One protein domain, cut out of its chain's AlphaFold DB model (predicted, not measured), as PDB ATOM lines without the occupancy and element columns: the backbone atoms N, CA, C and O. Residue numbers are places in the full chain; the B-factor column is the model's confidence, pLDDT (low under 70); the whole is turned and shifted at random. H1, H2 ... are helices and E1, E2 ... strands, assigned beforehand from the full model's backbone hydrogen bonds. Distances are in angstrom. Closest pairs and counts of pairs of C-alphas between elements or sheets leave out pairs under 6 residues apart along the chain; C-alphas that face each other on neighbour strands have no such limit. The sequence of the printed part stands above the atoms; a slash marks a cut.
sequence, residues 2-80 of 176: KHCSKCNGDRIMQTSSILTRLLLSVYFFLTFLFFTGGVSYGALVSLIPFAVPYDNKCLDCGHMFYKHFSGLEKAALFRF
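Overview. This is residues 2 to 80 of the 176 residues of an uncharacterized protein of Paenibacillus sp. UNC499MF (UniProt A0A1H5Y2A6). This rod has a small antiparallel sheet, E1 E2 E3, toward one end; H1 runs to the other, and H2 and H3 fold back. The 79 printed residues include three named strands and three named helices, ordered E1 H1 H2 H3 E2 E3, class mixed. The whole is loose, radius of gyration of the C-alphas 15.6 A, spans 54, 22 and 16 A.

Arrangement. Find E2, residues 54 to 58, antiparallel to E1, residues 12 to 14, and to its hairpin partner E3, residues 64 to 67: N 13 and O 57, like N 56 and O 65, are 2.9 A apart. In H1, residues 18 to 36, residues 25 to 33 alone touch H2, residues 39 to 45; the closest C-alphas, 29 and 42, are 4.6 A apart. Every O i to N i+4 pair in both is within hydrogen-bond range.

Along the chain. E1 begins at C-alpha 12, (10.269, 32.941, -46.149). H1 runs 26.9 A. H3 is residues 48 to 51. E3 ends at C-alpha 67, (8.575, 30.373, -36.931).

Size, cuts and confidence. The printed part has no cut; pLDDT is under 70 at residues 2 to 10 and 69 to 80.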
ATOM      1  N   LYS A   2       1.273  32.882 -57.820       48.56
ATOM      2  CA  LYS A   2       0.937  31.723 -56.948       48.56
ATOM      3  C   LYS A   2       1.004  32.079 -55.447       48.56
ATOM      4  O   LYS A   2       2.003  32.596 -54.977       48.56
ATOM      5  N   HIS A   3      -0.129  31.879 -54.773       44.75
ATOM      6  CA  HIS A   3      -0.612  32.571 -53.570       44.75
ATOM      7  C   HIS A   3       0.137  32.297 -52.248       44.75
ATOM      8  O   HIS A   3       0.468  31.159 -51.937       44.75
ATOM      9  N   CYS A   4       0.237  33.346 -51.417       58.69
ATOM     10  CA  CYS A   4       0.397  33.318 -49.956       58.69
ATOM     11  C   CYS A   4      -1.002  33.410 -49.296       58.69
ATOM     12  O   CYS A   4      -1.699  34.401 -49.503       58.69
ATOM     13  N   SER A   5      -1.406  32.433 -48.473       59.56
ATOM     14  CA  SER A   5      -2.483  32.571 -47.471       59.56
ATOM     15  C   SER A   5      -1.854  32.491 -46.066       59.56
ATOM     16  O   SER A   5      -1.750  31.451 -45.429       59.56
ATOM     17  N   LYS A   6      -1.308  33.631 -45.636       55.53
ATOM     18  CA  LYS A   6      -0.572  33.940 -44.389       55.53
ATOM     19  C   LYS A   6       0.777  33.264 -44.075       55.53
ATOM     20  O   LYS A   6       1.607  34.018 -43.584       55.53
ATOM     21  N   CYS A   7       1.071  31.994 -44.401       60.94
ATOM     22  CA  CYS A   7       2.456  31.472 -44.594       60.94
ATOM     23  C   CYS A   7       2.520  29.938 -44.796       60.94
ATOM     24  O   CYS A   7       2.684  29.188 -43.838       60.94
ATOM     25  N   ASN A   8       2.474  29.492 -46.059       55.62
ATOM     26  CA  ASN A   8       2.865  28.147 -46.518       55.62
ATOM     27  C   ASN A   8       3.519  28.235 -47.922       55.62
ATOM     28  O   ASN A   8       3.127  27.538 -48.850       55.62
ATOM     29  N   GLY A   9       4.430  29.202 -48.107       58.97
ATOM     30  CA  GLY A   9       5.169  29.433 -49.358       58.97
ATOM     31  C   GLY A   9       6.682  29.353 -49.143       58.97
ATOM     32  O   GLY A   9       7.147  29.572 -48.027       58.97
ATOM     33  N   ASP A  10       7.440  29.070 -50.206       62.41
ATOM     34  CA  ASP A  10       8.871  28.715 -50.131       62.41
ATOM     35  C   ASP A  10       9.817  29.912 -49.918       62.41
ATOM     36  O   ASP A  10      10.993  29.730 -49.617       62.41
ATOM     37  N   ARG A  11       9.328  31.155 -50.051       73.44
ATOM     38  CA  ARG A  11      10.136  32.385 -49.919       73.44
ATOM     39  C   ARG A  11       9.901  33.095 -48.589       73.44
ATOM     40  O   ARG A  11       9.373  34.211 -48.518       73.44
ATOM     41  N   ILE A  12      10.286  32.413 -47.515       74.62
ATOM     42  CA  ILE A  12      10.269  32.941 -46.149       74.62
ATOM     43  C   ILE A  12      11.660  33.465 -45.819       74.62
ATOM     44  O   ILE A  12      12.634  32.740 -45.939       74.62
ATOM     45  N   MET A  13      11.740  34.710 -45.360       74.75
ATOM     46  CA  MET A  13      12.999  35.331 -44.984       74.75
ATOM     47  C   MET A  13      13.029  35.608 -43.484       74.75
ATOM     48  O   MET A  13      12.223  36.385 -42.969       74.75
ATOM     49  N   GLN A  14      13.991  35.018 -42.784       75.25
ATOM     50  CA  GLN A  14      14.220  35.314 -41.372       75.25
ATOM     51  C   GLN A  14      14.761  36.744 -41.207       75.25
ATOM     52  O   GLN A  14      15.631  37.177 -41.968       75.25
ATOM     53  N   THR A  15      14.249  37.509 -40.236       72.69
ATOM     54  CA  THR A  15      14.704  38.897 -40.021       72.69
ATOM     55  C   THR A  15      15.981  38.989 -39.194       72.69
ATOM     56  O   THR A  15      16.762  39.914 -39.406       72.69
ATOM     57  N   SER A  16      16.204  38.042 -38.280       70.88
ATOM     58  CA  SER A  16      17.415  37.945 -37.462       70.88
ATOM     59  C   SER A  16      18.474  37.078 -38.137       70.88
ATOM     60  O   SER A  16      18.153  36.001 -38.649       70.88
ATOM     61  N   SER A  17      19.741  37.482 -38.080       76.31
ATOM     62  CA  SER A  17      20.834  36.659 -38.606       76.31
ATOM     63  C   SER A  17      21.148  35.453 -37.701       76.31
ATOM     64  O   SER A  17      20.914  35.473 -36.490       76.31
ATOM     65  N   ILE A  18      21.714  34.386 -38.277       77.62
ATOM     66  CA  ILE A  18      22.266  33.248 -37.508       77.62
ATOM     67  C   ILE A  18      23.407  33.714 -36.593       77.62
ATOM     68  O   ILE A  18      23.538  33.242 -35.466       77.62
ATOM     69  N   LEU A  19      24.198  34.681 -37.062       75.69
ATOM     70  CA  LEU A  19      25.297  35.281 -36.315       75.69
ATOM     71  C   LEU A  19      24.809  35.936 -35.019       75.69
ATOM     72  O   LEU A  19      25.439  35.780 -33.979       75.69
ATOM     73  N   THR A  20      23.645  36.584 -35.048       76.69
ATOM     74  CA  THR A  20      23.011  37.144 -33.849       76.69
ATOM     75  C   THR A  20      22.701  36.070 -32.828       76.69
ATOM     76  O   THR A  20      22.936  36.281 -31.648       76.69
ATOM     77  N   ARG A  21      22.200  34.907 -33.259       81.44
ATOM     78  CA  ARG A  21      21.888  33.800 -32.344       81.44
ATOM     79  C   ARG A  21      23.140  33.206 -31.725       81.44
ATOM     80  O   ARG A  21      23.147  32.949 -30.529       81.44
ATOM     81  N   LEU A  22      24.200  33.052 -32.516       83.31
ATOM     82  CA  LEU A  22      25.511  32.640 -32.015       83.31
ATOM     83  C   LEU A  22      26.052  33.641 -30.990       83.31
ATOM     84  O   LEU A  22      26.458  33.238 -29.906       83.31
ATOM     85  N   LEU A  23      25.990  34.941 -31.284       80.81
ATOM     86  CA  LEU A  23      26.416  35.981 -30.349       80.81
ATOM     87  C   LEU A  23      25.559  36.001 -29.077       80.81
ATOM     88  O   LEU A  23      26.108  36.110 -27.988       80.81
ATOM     89  N   LEU A  24      24.237  35.844 -29.192       81.88
ATOM     90  CA  LEU A  24      23.331  35.760 -28.043       81.88
ATOM     91  C   LEU A  24      23.604  34.499 -27.205       81.88
ATOM     92  O   LEU A  24      23.537  34.540 -25.983       81.88
ATOM     93  N   SER A  25      23.941  33.387 -27.859       87.25
ATOM     94  CA  SER A  25      24.316  32.121 -27.221       87.25
ATOM     95  C   SER A  25      25.608  32.277 -26.428       87.25
ATOM     96  O   SER A  25      25.653  31.931 -25.249       87.25
ATOM     97  N   VAL A  26      26.645  32.852 -27.045       83.25
ATOM     98  CA  VAL A  26      27.904  33.189 -26.366       83.25
ATOM     99  C   VAL A  26      27.641  34.156 -25.212       83.25
ATOM    100  O   VAL A  26      28.166  33.962 -24.121       83.25
ATOM    101  N   TYR A  27      26.782  35.157 -25.415       80.88
ATOM    102  CA  TYR A  27      26.403  36.113 -24.380       80.88
ATOM    103  C   TYR A  27      25.763  35.428 -23.168       80.88
ATOM    104  O   TYR A  27      26.204  35.650 -22.039       80.88
ATOM    105  N   PHE A  28      24.763  34.573 -23.385       82.38
ATOM    106  CA  PHE A  28      24.105  33.846 -22.304       82.38
ATOM    107  C   PHE A  28      25.051  32.876 -21.602       82.38
ATOM    108  O   PHE A  28      25.042  32.821 -20.374       82.38
ATOM    109  N   PHE A  29      25.898  32.171 -22.359       85.19
ATOM    110  CA  PHE A  29      26.918  31.289 -21.799       85.19
ATOM    111  C   PHE A  29      27.857  32.046 -20.857       85.19
ATOM    112  O   PHE A  29      27.997  31.667 -19.698       85.19
ATOM    113  N   LEU A  30      28.469  33.130 -21.346       77.88
ATOM    114  CA  LEU A  30      29.433  33.925 -20.587       77.88
ATOM    115  C   LEU A  30      28.783  34.556 -19.358       77.88
ATOM    116  O   LEU A  30      29.320  34.447 -18.262       77.88
ATOM    117  N   THR A  31      27.600  35.148 -19.521       73.75
ATOM    118  CA  THR A  31      26.850  35.739 -18.406       73.75
ATOM    119  C   THR A  31      26.595  34.690 -17.326       73.75
ATOM    120  O   THR A  31      26.929  34.897 -16.163       73.75
ATOM    121  N   PHE A  32      26.067  33.527 -17.706       81.81
ATOM    122  CA  PHE A  32      25.777  32.462 -16.755       81.81
ATOM    123  C   PHE A  32      27.045  31.933 -16.071       81.81
ATOM    124  O   PHE A  32      27.067  31.774 -14.849       81.81
ATOM    125  N   LEU A  33      28.107  31.699 -16.846       80.56
ATOM    126  CA  LEU A  33      29.404  31.257 -16.341       80.56
ATOM    127  C   LEU A  33      29.961  32.244 -15.309       80.56
ATOM    128  O   LEU A  33      30.439  31.815 -14.264       80.56
ATOM    129  N   PHE A  34      29.863  33.549 -15.559       72.12
ATOM    130  CA  PHE A  34      30.383  34.564 -14.644       72.12
ATOM    131  C   PHE A  34      29.559  34.717 -13.368       72.12
ATOM    132  O   PHE A  34      30.136  34.957 -12.311       72.12
ATOM    133  N   PHE A  35      28.236  34.557 -13.436       71.62
ATOM    134  CA  PHE A  35      27.384  34.680 -12.251       71.62
ATOM    135  C   PHE A  35      27.376  33.440 -11.361       71.62
ATOM    136  O   PHE A  35      27.181  33.559 -10.156       71.62
ATOM    137  N   THR A  36      27.561  32.254 -11.940       77.19
ATOM    138  CA  THR A  36      27.374  30.990 -11.209       77.19
ATOM    139  C   THR A  36      28.642  30.151 -11.092       77.19
ATOM    140  O   THR A  36      28.673  29.215 -10.298       77.19
ATOM    141  N   GLY A  37      29.663  30.412 -11.916       73.00
ATOM    142  CA  GLY A  37      30.822  29.528 -12.086       73.00
ATOM    143  C   GLY A  37      30.493  28.180 -12.745       73.00
ATOM    144  O   GLY A  37      31.393  27.378 -12.992       73.00
ATOM    145  N   GLY A  38      29.219  27.902 -13.045       80.69
ATOM    146  CA  GLY A  38      28.747  26.611 -13.528       80.69
ATOM    147  C   GLY A  38      28.785  26.497 -15.049       80.69
ATOM    148  O   GLY A  38      27.943  27.064 -15.745       80.69
ATOM    149  N   VAL A  39      29.704  25.684 -15.574       83.69
ATOM    150  CA  VAL A  39      29.826  25.427 -17.023       83.69
ATOM    151  C   VAL A  39      28.613  24.665 -17.571       83.69
ATOM    152  O   VAL A  39      28.098  25.004 -18.636       83.69
ATOM    153  N   SER A  40      28.120  23.663 -16.835       83.25
ATOM    154  CA  SER A  40      27.075  22.744 -17.308       83.25
ATOM    155  C   SER A  40      25.755  23.456 -17.604       83.25
ATOM    156  O   SER A  40      25.177  23.296 -18.676       83.25
ATOM    157  N   TYR A  41      25.293  24.292 -16.674       79.19
ATOM    158  CA  TYR A  41      24.066  25.062 -16.857       79.19
ATOM    159  C   TYR A  41      24.263  26.219 -17.842       79.19
ATOM    160  O   TYR A  41      23.355  26.502 -18.619       79.19
ATOM    161  N   GLY A  42      25.457  26.821 -17.905       82.25
ATOM    162  CA  GLY A  42      25.771  27.830 -18.918       82.25
ATOM    163  C   GLY A  42      25.618  27.288 -20.340       82.25
ATOM    164  O   GLY A  42      25.053  27.965 -21.198       82.25
ATOM    165  N   ALA A  43      26.049  26.046 -20.577       85.44
ATOM    166  CA  ALA A  43      25.883  25.367 -21.861       85.44
ATOM    167  C   ALA A  43      24.413  25.074 -22.207       85.44
ATOM    168  O   ALA A  43      24.051  25.076 -23.377       85.44
ATOM    169  N   LEU A  44      23.548  24.850 -21.214       87.12
ATOM    170  CA  LEU A  44      22.109  24.685 -21.453       87.12
ATOM    171  C   LEU A  44      21.439  26.021 -21.790       87.12
ATOM    172  O   LEU A  44      20.660  26.106 -22.739       87.12
ATOM    173  N   VAL A  45      21.763  27.082 -21.048       86.12
ATOM    174  CA  VAL A  45      21.192  28.423 -21.260       86.12
ATOM    175  C   VAL A  45      21.637  29.006 -22.610       86.12
ATOM    176  O   VAL A  45      20.865  29.700 -23.270       86.12
ATOM    177  N   SER A  46      22.837  28.671 -23.089       88.06
ATOM    178  CA  SER A  46      23.325  29.107 -24.405       88.06
ATOM    179  C   SER A  46      22.547  28.512 -25.587       88.06
ATOM    180  O   SER A  46      22.589  29.069 -26.681       88.06
ATOM    181  N   LEU A  47      21.764  27.448 -25.380       88.19
ATOM    182  CA  LEU A  47      20.889  26.875 -26.409       88.19
ATOM    183  C   LEU A  47      19.552  27.619 -26.550       88.19
ATOM    184  O   LEU A  47      18.876  27.472 -27.571       88.19
ATOM    185  N   ILE A  48      19.174  28.460 -25.579       86.38
ATOM    186  CA  ILE A  48      17.912  29.224 -25.598       86.38
ATOM    187  C   ILE A  48      17.737  30.039 -26.895       86.38
ATOM    188  O   ILE A  48      16.674  29.943 -27.506       86.38
ATOM    189  N   PRO A  49      18.744  30.775 -27.410       84.38
ATOM    190  CA  PRO A  49      18.632  31.521 -28.670       84.38
ATOM    191  C   PRO A  49      18.398  30.652 -29.911       84.38
ATOM    192  O   PRO A  49      18.079  31.175 -30.974       84.38
ATOM    193  N   PHE A  50      18.582  29.336 -29.818       83.38
ATOM    194  CA  PHE A  50      18.240  28.396 -30.885       83.38
ATOM    195  C   PHE A  50      16.851  27.779 -30.681       83.38
ATOM    196  O   PHE A  50      16.179  27.444 -31.659       83.38
ATOM    197  N   ALA A  51      16.405  27.681 -29.427       84.00
ATOM    198  CA  ALA A  51      15.094  27.174 -29.039       84.00
ATOM    199  C   ALA A  51      13.968  28.228 -29.100       84.00
ATOM    200  O   ALA A  51      12.797  27.869 -29.111       84.00
ATOM    201  N   VAL A  52      14.277  29.525 -29.148       81.00
ATOM    202  CA  VAL A  52      13.255  30.580 -29.252       81.00
ATOM    203  C   VAL A  52      12.849  30.790 -30.721       81.00
ATOM    204  O   VAL A  52      13.721  30.873 -31.590       81.00
ATOM    205  N   PRO A  53      11.544  30.886 -31.048       79.38
ATOM    206  CA  PRO A  53      11.099  31.250 -32.390       79.38
ATOM    207  C   PRO A  53      11.396  32.728 -32.682       79.38
ATOM    208  O   PRO A  53      11.240  33.588 -31.820       79.38
ATOM    209  N   TYR A  54      11.793  33.033 -33.917       75.88
ATOM    210  CA  TYR A  54      12.120  34.400 -34.340       75.88
ATOM    211  C   TYR A  54      11.132  34.917 -35.377       75.88
ATOM    212  O   TYR A  54      10.394  34.152 -36.009       75.88
ATOM    213  N   ASP A  55      11.163  36.232 -35.562       80.88
ATOM    214  CA  ASP A  55      10.424  36.919 -36.606       80.88
ATOM    215  C   ASP A  55      10.887  36.466 -37.997       80.88
ATOM    216  O   ASP A  55      12.072  36.479 -38.350       80.88
ATOM    217  N   ASN A  56       9.917  36.087 -38.816       79.25
ATOM    218  CA  ASN A  56      10.101  35.794 -40.223       79.25
ATOM    219  C   ASN A  56       9.164  36.679 -41.035       79.25
ATOM    220  O   ASN A  56       8.025  36.938 -40.642       79.25
ATOM    221  N   LYS A  57       9.647  37.131 -42.188       80.88
ATOM    222  CA  LYS A  57       8.894  37.935 -43.141       80.88
ATOM    223  C   LYS A  57       8.707  37.140 -44.422       80.88
ATOM    224  O   LYS A  57       9.679  36.685 -45.021       80.88
ATOM    225  N   CYS A  58       7.469  36.999 -44.880       82.19
ATOM    226  CA  CYS A  58       7.233  36.473 -46.221       82.19
ATOM    227  C   CYS A  58       7.644  37.520 -47.267       82.19
ATOM    228  O   CYS A  58       7.211  38.672 -47.183       82.19
ATOM    229  N   LEU A  59       8.464  37.141 -48.250       78.75
ATOM    230  CA  LEU A  59       8.898  38.060 -49.309       78.75
ATOM    231  C   LEU A  59       7.773  38.396 -50.294       78.75
ATOM    232  O   LEU A  59       7.750  39.504 -50.817       78.75
ATOM    233  N   ASP A  60       6.832  37.473 -50.505       80.62
ATOM    234  CA  ASP A  60       5.753  37.655 -51.478       80.62
ATOM    235  C   ASP A  60       4.592  38.511 -50.920       80.62
ATOM    236  O   ASP A  60       4.020  39.313 -51.650       80.62
ATOM    237  N   CYS A  61       4.242  38.376 -49.629       80.50
ATOM    238  CA  CYS A  61       3.102  39.086 -49.011       80.50
ATOM    239  C   CYS A  61       3.483  40.051 -47.870       80.50
ATOM    240  O   CYS A  61       2.622  40.751 -47.345       80.50
ATOM    241  N   GLY A  62       4.749  40.100 -47.445       79.38
ATOM    242  CA  GLY A  62       5.236  41.024 -46.413       79.38
ATOM    243  C   GLY A  62       4.761  40.745 -44.981       79.38
ATOM    244  O   GLY A  62       5.221  41.428 -44.064       79.38
ATOM    245  N   HIS A  63       3.885  39.756 -44.780       82.44
ATOM    246  CA  HIS A  63       3.348  39.363 -43.477       82.44
ATOM    247  C   HIS A  63       4.463  38.863 -42.546       82.44
ATOM    248  O   HIS A  63       5.321  38.076 -42.963       82.44
ATOM    249  N   MET A  64       4.429  39.319 -41.292       80.62
ATOM    250  CA  MET A  64       5.357  38.930 -40.227       80.62
ATOM    251  C   MET A  64       4.748  37.792 -39.405       80.62
ATOM    252  O   MET A  64       3.578  37.862 -39.034       80.62
ATOM    253  N   PHE A  65       5.515  36.742 -39.130       82.50
ATOM    254  CA  PHE A  65       5.074  35.618 -38.302       82.50
ATOM    255  C   PHE A  65       6.251  34.967 -37.566       82.50
ATOM    256  O   PHE A  65       7.392  35.012 -38.027       82.50
ATOM    257  N   TYR A  66       5.961  34.331 -36.432       80.06
ATOM    258  CA  TYR A  66       6.948  33.595 -35.646       80.06
ATOM    259  C   TYR A  66       7.075  32.169 -36.174       80.06
ATOM    260  O   TYR A  66       6.085  31.442 -36.263       80.06
ATOM    261  N   LYS A  67       8.292  31.753 -36.523       77.12
ATOM    262  CA  LYS A  67       8.575  30.373 -36.931       77.12
ATOM    263  C   LYS A  67       9.918  29.935 -36.366       77.12
ATOM    264  O   LYS A  67      10.861  30.726 -36.274       77.12
ATOM    265  N   HIS A  68       9.988  28.665 -35.986       71.06
ATOM    266  CA  HIS A  68      11.242  28.032 -35.609       71.06
ATOM    267  C   HIS A  68      12.211  27.984 -36.789       71.06
ATOM    268  O   HIS A  68      11.802  27.910 -37.948       71.06
ATOM    269  N   PHE A  69      13.504  28.030 -36.470       64.38
ATOM    270  CA  PHE A  69      14.585  27.968 -37.445       64.38
ATOM    271  C   PHE A  69      14.419  26.777 -38.393       64.38
ATOM    272  O   PHE A  69      14.500  25.633 -37.959       64.38
ATOM    273  N   SER A  70      14.203  27.048 -39.680       58.59
ATOM    274  CA  SER A  70      14.005  26.002 -40.688       58.59
ATOM    275  C   SER A  70      15.177  25.834 -41.658       58.59
ATOM    276  O   SER A  70      15.022  25.146 -42.660       58.59
ATOM    277  N   GLY A  71      16.350  26.418 -41.382       57.38
ATOM    278  CA  GLY A  71      17.555  26.130 -42.163       57.38
ATOM    279  C   GLY A  71      18.532  27.289 -42.334       57.38
ATOM    280  O   GLY A  71      18.220  28.460 -42.124       57.38
ATOM    281  N   LEU A  72      19.751  26.916 -42.726       56.06
ATOM    282  CA  LEU A  72      20.906  27.786 -42.921       56.06
ATOM    283  C   LEU A  72      20.858  28.452 -44.310       56.06
ATOM    284  O   LEU A  72      21.630  28.109 -45.206       56.06
ATOM    285  N   GLU A  73      19.938  29.391 -44.530       58.16
ATOM    286  CA  GLU A  73      19.963  30.168 -45.773       58.16
ATOM    287  C   GLU A  73      21.170  31.118 -45.777       58.16
ATOM    288  O   GLU A  73      21.276  32.033 -44.958       58.16
ATOM    289  N   LYS A  74      22.085  30.926 -46.736       52.62
ATOM    290  CA  LYS A  74      23.317  31.726 -46.898       52.62
ATOM    291  C   LYS A  74      23.045  33.236 -47.017       52.62
ATOM    292  O   LYS A  74      23.887  34.043 -46.631       52.62
ATOM    293  N   ALA A  75      21.860  33.622 -47.495       50.97
ATOM    294  CA  ALA A  75      21.433  35.017 -47.626       50.97
ATOM    295  C   ALA A  75      21.075  35.694 -46.282       50.97
ATOM    296  O   ALA A  75      21.041  36.922 -46.207       50.97
ATOM    297  N   ALA A  76      20.850  34.927 -45.209       53.03
ATOM    298  CA  ALA A  76      20.517  35.449 -43.881       53.03
ATOM    299  C   ALA A  76      21.754  35.800 -43.028       53.03
ATOM    300  O   ALA A  76      21.614  36.261 -41.895       53.03
ATOM    301  N   LEU A  77      22.969  35.579 -43.544       55.06
ATOM    302  CA  LEU A  77      24.204  35.666 -42.757       55.06
ATOM    303  C   LEU A  77      24.681  37.112 -42.516       55.06
ATOM    304  O   LEU A  77      25.286  37.383 -41.485       55.06
ATOM    305  N   PHE A  78      24.358  38.047 -43.420       53.28
ATOM    306  CA  PHE A  78      24.871  39.429 -43.394       53.28
ATOM    307  C   PHE A  78      23.808  40.521 -43.197       53.28
ATOM    308  O   PHE A  78      24.104  41.711 -43.324       53.28
ATOM    309  N   ARG A  79      22.554  40.162 -42.898       59.66
ATOM    310  CA  ARG A  79      21.507  41.171 -42.695       59.66
ATOM    311  C   ARG A  79      21.492  41.628 -41.240       59.66
ATOM    312  O   ARG A  79      21.044  40.885 -40.383       59.66
ATOM    313  N   PHE A  80      21.945  42.856 -40.994       62.94
ATOM    314  CA  PHE A  80      21.992  43.447 -39.656       62.94
ATOM    315  C   PHE A  80      20.655  44.096 -39.274       62.94
ATOM    316  O   PHE A  80      20.332  45.203 -39.716       62.94
TER     317      PHE A  80